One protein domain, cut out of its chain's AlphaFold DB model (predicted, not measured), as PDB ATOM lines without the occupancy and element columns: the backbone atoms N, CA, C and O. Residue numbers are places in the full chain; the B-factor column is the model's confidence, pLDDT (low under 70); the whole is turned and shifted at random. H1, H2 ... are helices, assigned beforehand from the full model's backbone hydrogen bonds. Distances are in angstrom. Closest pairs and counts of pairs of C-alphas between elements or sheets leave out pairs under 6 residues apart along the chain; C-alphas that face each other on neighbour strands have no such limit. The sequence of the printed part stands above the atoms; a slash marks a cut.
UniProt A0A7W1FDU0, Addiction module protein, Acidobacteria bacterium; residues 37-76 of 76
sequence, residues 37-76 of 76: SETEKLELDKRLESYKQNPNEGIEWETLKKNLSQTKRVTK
ATOM      1  N   SER A  37       1.027  -2.383 -44.713       94.25
ATOM      2  CA  SER A  37      -0.171  -3.065 -45.196       94.25
ATOM      3  C   SER A  37      -0.816  -3.891 -44.079       94.25
ATOM      4  O   SER A  37      -0.165  -4.312 -43.120       94.25
ATOM      5  N   GLU A  38      -2.111  -4.176 -44.210       95.12
ATOM      6  CA  GLU A  38      -2.834  -4.990 -43.224       95.12
ATOM      7  C   GLU A  38      -2.243  -6.401 -43.082       95.12
ATOM      8  O   GLU A  38      -2.215  -6.965 -41.989       95.12
ATOM      9  N   THR A  39      -1.703  -6.962 -44.167       96.00
ATOM     10  CA  THR A  39      -1.031  -8.266 -44.136       96.00
ATOM     11  C   THR A  39       0.263  -8.230 -43.324       96.00
ATOM     12  O   THR A  39       0.531  -9.166 -42.574       96.00
ATOM     13  N   GLU A  40       1.050  -7.158 -43.432       95.94
ATOM     14  CA  GLU A  40       2.283  -6.999 -42.653       95.94
ATOM     15  C   GLU A  40       1.981  -6.809 -41.167       95.94
ATOM     16  O   GLU A  40       2.611  -7.464 -40.337       95.94
ATOM     17  N   LYS A  41       0.976  -5.991 -40.824       94.19
ATOM     18  CA  LYS A  41       0.524  -5.824 -39.431       94.19
ATOM     19  C   LYS A  41       0.095  -7.154 -38.818       94.19
ATOM     20  O   LYS A  41       0.568  -7.511 -37.744       94.19
ATOM     21  N   LEU A  42      -0.724  -7.925 -39.538       96.94
ATOM     22  CA  LEU A  42      -1.210  -9.220 -39.067       96.94
ATOM     23  C   LEU A  42      -0.066 -10.219 -38.822       96.94
ATOM     24  O   LEU A  42      -0.085 -10.957 -37.836       96.94
ATOM     25  N   GLU A  43       0.935 -10.259 -39.704       97.38
ATOM     26  CA  GLU A  43       2.100 -11.129 -39.515       97.38
ATOM     27  C   GLU A  43       2.952 -10.688 -38.316       97.38
ATOM     28  O   GLU A  43       3.436 -11.541 -37.567       97.38
ATOM     29  N   LEU A  44       3.111  -9.380 -38.087       95.12
ATOM     30  CA  LEU A  44       3.807  -8.863 -36.907       95.12
ATOM     31  C   LEU A  44       3.070  -9.225 -35.613       95.12
ATOM     32  O   LEU A  44       3.700  -9.751 -34.694       95.12
ATOM     33  N   ASP A  45       1.751  -9.033 -35.562       96.19
ATOM     34  CA  ASP A  45       0.921  -9.395 -34.407       96.19
ATOM     35  C   ASP A  45       1.021 -10.892 -34.095       96.19
ATOM     36  O   ASP A  45       1.220 -11.295 -32.946       96.19
ATOM     37  N   LYS A  46       0.968 -11.732 -35.133       96.19
ATOM     38  CA  LYS A  46       1.129 -13.183 -35.006       96.19
ATOM     39  C   LYS A  46       2.499 -13.561 -34.438       96.19
ATOM     40  O   LYS A  46       2.575 -14.415 -33.553       96.19
ATOM     41  N   ARG A  47       3.586 -12.963 -34.937       94.62
ATOM     42  CA  ARG A  47       4.947 -13.232 -34.436       94.62
ATOM     43  C   ARG A  47       5.119 -12.774 -32.997       94.62
ATOM     44  O   ARG A  47       5.736 -13.485 -32.206       94.62
ATOM     45  N   LEU A  48       4.551 -11.620 -32.654       94.00
ATOM     46  CA  LEU A  48       4.580 -11.098 -31.297       94.00
ATOM     47  C   LEU A  48       3.838 -12.028 -30.331       94.00
ATOM     48  O   LEU A  48       4.344 -12.306 -29.246       94.00
ATOM     49  N   GLU A  49       2.673 -12.546 -30.723       95.75
ATOM     50  CA  GLU A  49       1.934 -13.511 -29.909       95.75
ATOM     51  C   GLU A  49       2.693 -14.836 -29.762       95.75
ATOM     52  O   GLU A  49       2.832 -15.339 -28.651       95.75
ATOM     53  N   SER A  50       3.280 -15.360 -30.846       93.75
ATOM     54  CA  SER A  50       4.124 -16.565 -30.788       93.75
ATOM     55  C   SER A  50       5.270 -16.412 -29.787       93.75
ATOM     56  O   SER A  50       5.506 -17.308 -28.975       93.75
ATOM     57  N   TYR A  51       5.937 -15.253 -29.797       90.88
ATOM     58  CA  TYR A  51       7.012 -14.946 -28.859       90.88
ATOM     59  C   TYR A  51       6.518 -14.845 -27.409       90.88
ATOM     60  O   TYR A  51       7.164 -15.371 -26.508       90.88
ATOM     61  N   LYS A  52       5.355 -14.225 -27.162       92.44
ATOM     62  CA  LYS A  52       4.762 -14.159 -25.812       92.44
ATOM     63  C   LYS A  52       4.457 -15.545 -25.245       92.44
ATOM     64  O   LYS A  52       4.646 -15.761 -24.051       92.44
ATOM     65  N   GLN A  53       3.997 -16.468 -26.089       95.38
ATOM     66  CA  GLN A  53       3.725 -17.851 -25.690       95.38
ATOM     67  C   GLN A  53       5.016 -18.663 -25.498       95.38
ATOM     68  O   GLN A  53       5.064 -19.543 -24.642       95.38
ATOM     69  N   ASN A  54       6.074 -18.348 -26.254       93.00
ATOM     70  CA  ASN A  54       7.350 -19.065 -26.230       93.00
ATOM     71  C   ASN A  54       8.547 -18.100 -26.095       93.00
ATOM     72  O   ASN A  54       9.352 -17.972 -27.021       93.00
ATOM     73  N   PRO A  55       8.741 -17.446 -24.934       85.94
ATOM     74  CA  PRO A  55       9.776 -16.417 -24.771       85.94
ATOM     75  C   PRO A  55      11.211 -16.946 -24.935       85.94
ATOM     76  O   PRO A  55      12.126 -16.176 -25.226       85.94
ATOM     77  N   ASN A  56      11.405 -18.262 -24.793       87.88
ATOM     78  CA  ASN A  56      12.694 -18.946 -24.933       87.88
ATOM     79  C   ASN A  56      12.920 -19.551 -26.334       87.88
ATOM     80  O   ASN A  56      13.876 -20.299 -26.518       87.88
ATOM     81  N   GLU A  57      12.042 -19.288 -27.308       85.06
ATOM     82  CA  GLU A  57      12.205 -19.767 -28.694       85.06
ATOM     83  C   GLU A  57      13.344 -19.033 -29.429       85.06
ATOM     84  O   GLU A  57      13.926 -19.549 -30.384       85.06
ATOM     85  N   GLY A  58      13.705 -17.837 -28.957       84.81
ATOM     86  CA  GLY A  58      14.866 -17.105 -29.445       84.81
ATOM     87  C   GLY A  58      16.187 -17.764 -29.043       84.81
ATOM     88  O   GLY A  58      16.307 -18.394 -27.996       84.81
ATOM     89  N   ILE A  59      17.218 -17.561 -29.862       89.31
ATOM     90  CA  ILE A  59      18.600 -17.894 -29.506       89.31
ATOM     91  C   ILE A  59      19.365 -16.621 -29.172       89.31
ATOM     92  O   ILE A  59      19.159 -15.575 -29.787       89.31
ATOM     93  N   GLU A  60      20.284 -16.717 -28.218       91.44
ATOM     94  CA  GLU A  60      21.161 -15.602 -27.887       91.44
ATOM     95  C   GLU A  60      22.001 -15.183 -29.097       91.44
ATOM     96  O   GLU A  60      22.485 -16.019 -29.870       91.44
ATOM     97  N   TRP A  61      22.230 -13.875 -29.224       89.44
ATOM     98  CA  TRP A  61      22.986 -13.304 -30.335       89.44
ATOM     99  C   TRP A  61      24.378 -13.928 -30.492       89.44
ATOM    100  O   TRP A  61      24.774 -14.287 -31.601       89.44
ATOM    101  N   GLU A  62      25.099 -14.134 -29.389       92.69
ATOM    102  CA  GLU A  62      26.427 -14.754 -29.422       92.69
ATOM    103  C   GLU A  62      26.378 -16.206 -29.916       92.69
ATOM    104  O   GLU A  62      27.250 -16.639 -30.676       92.69
ATOM    105  N   THR A  63      25.317 -16.943 -29.572       91.81
ATOM    106  CA  THR A  63      25.090 -18.306 -30.068       91.81
ATOM    107  C   THR A  63      24.824 -18.301 -31.574       91.81
ATOM    108  O   THR A  63      25.461 -19.056 -32.313       91.81
ATOM    109  N   LEU A  64      23.960 -17.407 -32.066       91.69
ATOM    110  CA  LEU A  64      23.717 -17.248 -33.505       91.69
ATOM    111  C   LEU A  64      24.999 -16.858 -34.256       91.69
ATOM    112  O   LEU A  64      25.342 -17.468 -35.270       91.69
ATOM    113  N   LYS A  65      25.741 -15.872 -33.747       90.31
ATOM    114  CA  LYS A  65      26.992 -15.386 -34.339       90.31
ATOM    115  C   LYS A  65      28.043 -16.493 -34.418       90.31
ATOM    116  O   LYS A  65      28.693 -16.652 -35.457       90.31
ATOM    117  N   LYS A  66      28.169 -17.306 -33.363       92.94
ATOM    118  CA  LYS A  66      29.015 -18.503 -33.355       92.94
ATOM    119  C   LYS A  66      28.596 -19.466 -34.462       92.94
ATOM    120  O   LYS A  66      29.449 -19.826 -35.273       92.94
ATOM    121  N   ASN A  67      27.309 -19.799 -34.563       89.88
ATOM    122  CA  ASN A  67      26.794 -20.707 -35.591       89.88
ATOM    123  C   ASN A  67      27.107 -20.191 -37.006       89.88
ATOM    124  O   ASN A  67      27.708 -20.907 -37.803       89.88
ATOM    125  N   LEU A  68      26.822 -18.916 -37.294       89.75
ATOM    126  CA  LEU A  68      27.094 -18.296 -38.598       89.75
ATOM    127  C   LEU A  68      28.587 -18.285 -38.959       89.75
ATOM    128  O   LEU A  68      28.957 -18.484 -40.118       89.75
ATOM    129  N   SER A  69      29.461 -18.061 -37.976       85.19
ATOM    130  CA  SER A  69      30.915 -18.086 -38.181       85.19
ATOM    131  C   SER A  69      31.450 -19.499 -38.451       85.19
ATOM    132  O   SER A  69      32.423 -19.663 -39.189       85.19
ATOM    133  N   GLN A  70      30.794 -20.521 -37.892       79.00
ATOM    134  CA  GLN A  70      31.138 -21.925 -38.092       79.00
ATOM    135  C   GLN A  70      30.633 -22.441 -39.445       79.00
ATOM    136  O   GLN A  70      31.378 -23.129 -40.139       79.00
ATOM    137  N   THR A  71      29.434 -22.042 -39.887       70.62
ATOM    138  CA  THR A  71      28.885 -22.433 -41.199       70.62
ATOM    139  C   THR A  71      29.741 -21.921 -42.365       70.62
ATOM    140  O   THR A  71      29.926 -22.629 -43.353       70.62
ATOM    141  N   LYS A  72      30.365 -20.743 -42.227       59.84
ATOM    142  CA  LYS A  72      31.298 -20.189 -43.229       59.84
ATOM    143  C   LYS A  72      32.611 -20.973 -43.385       59.84
ATOM    144  O   LYS A  72      33.346 -20.718 -44.333       59.84
ATOM    145  N   ARG A  73      32.933 -21.906 -42.479       58.56
ATOM    146  CA  ARG A  73      34.164 -22.721 -42.541       58.56
ATOM    147  C   ARG A  73      34.007 -24.040 -43.302       58.56
ATOM    148  O   ARG A  73      35.017 -24.672 -43.577       58.56
ATOM    149  N   VAL A  74      32.782 -24.445 -43.650       55.81
ATOM    150  CA  VAL A  74      32.500 -25.753 -44.283       55.81
ATOM    151  C   VAL A  74      32.386 -25.660 -45.819       55.81
ATOM    152  O   VAL A  74      32.306 -26.675 -46.496       55.81
ATOM    153  N   THR A  75      32.426 -24.456 -46.398       46.75
ATOM    154  CA  THR A  75      32.281 -24.209 -47.851       46.75
ATOM    155  C   THR A  75      33.541 -23.640 -48.518       46.75
ATOM    156  O   THR A  75      33.443 -22.826 -49.435       46.75
ATOM    157  N   LYS A  76      34.737 -24.063 -48.089       40.06
ATOM    158  CA  LYS A  76      35.985 -23.763 -48.807       40.06
ATOM    159  C   LYS A  76      36.749 -25.029 -49.156       40.06
ATOM    160  O   LYS A  76      36.815 -25.914 -48.279       40.06
TER     161      LYS A  76
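Overview. This is residues 37 to 76 of the 76 residues of the protein "Addiction module protein" of Acidobacteria bacterium (UniProt A0A7W1FDU0). Two separate helices make the legs of an open arch: the longer H1, then the stretched link of residues 54 to 60 across the top, then H2, with a short tail of residues 72 to 76 beyond it. Nothing fills the space between the legs. The printed part has 40 residues with two named helices, H1 then H2, and no named strand; the class is all helix. It is extended, with a radius of gyration of the C-alphas of 15.4 A, and flat, spanning 43 by 24 by 11 A.

Along the chain. H1, residues 38 to 53, runs 22.7 A from C-alpha 38 at (-2.834, -4.990, -43.224) to C-alpha 53. H2, residues 61 to 71, runs 15.4 A and ends with C-alpha 71 at (28.885, -22.433, -41.199).

Arrangement. H1 and H2 are apart, joined by a short link of 7 residues. Every O i to N i+4 pair is within hydrogen-bond range in H1 and H2.

Size, cuts and confidence. The C-alphas farthest apart, those of Glu 38 and Lys 76, are 43.5 A apart. The printed part has no cut. Residues 72 to 76 have pLDDT under 70.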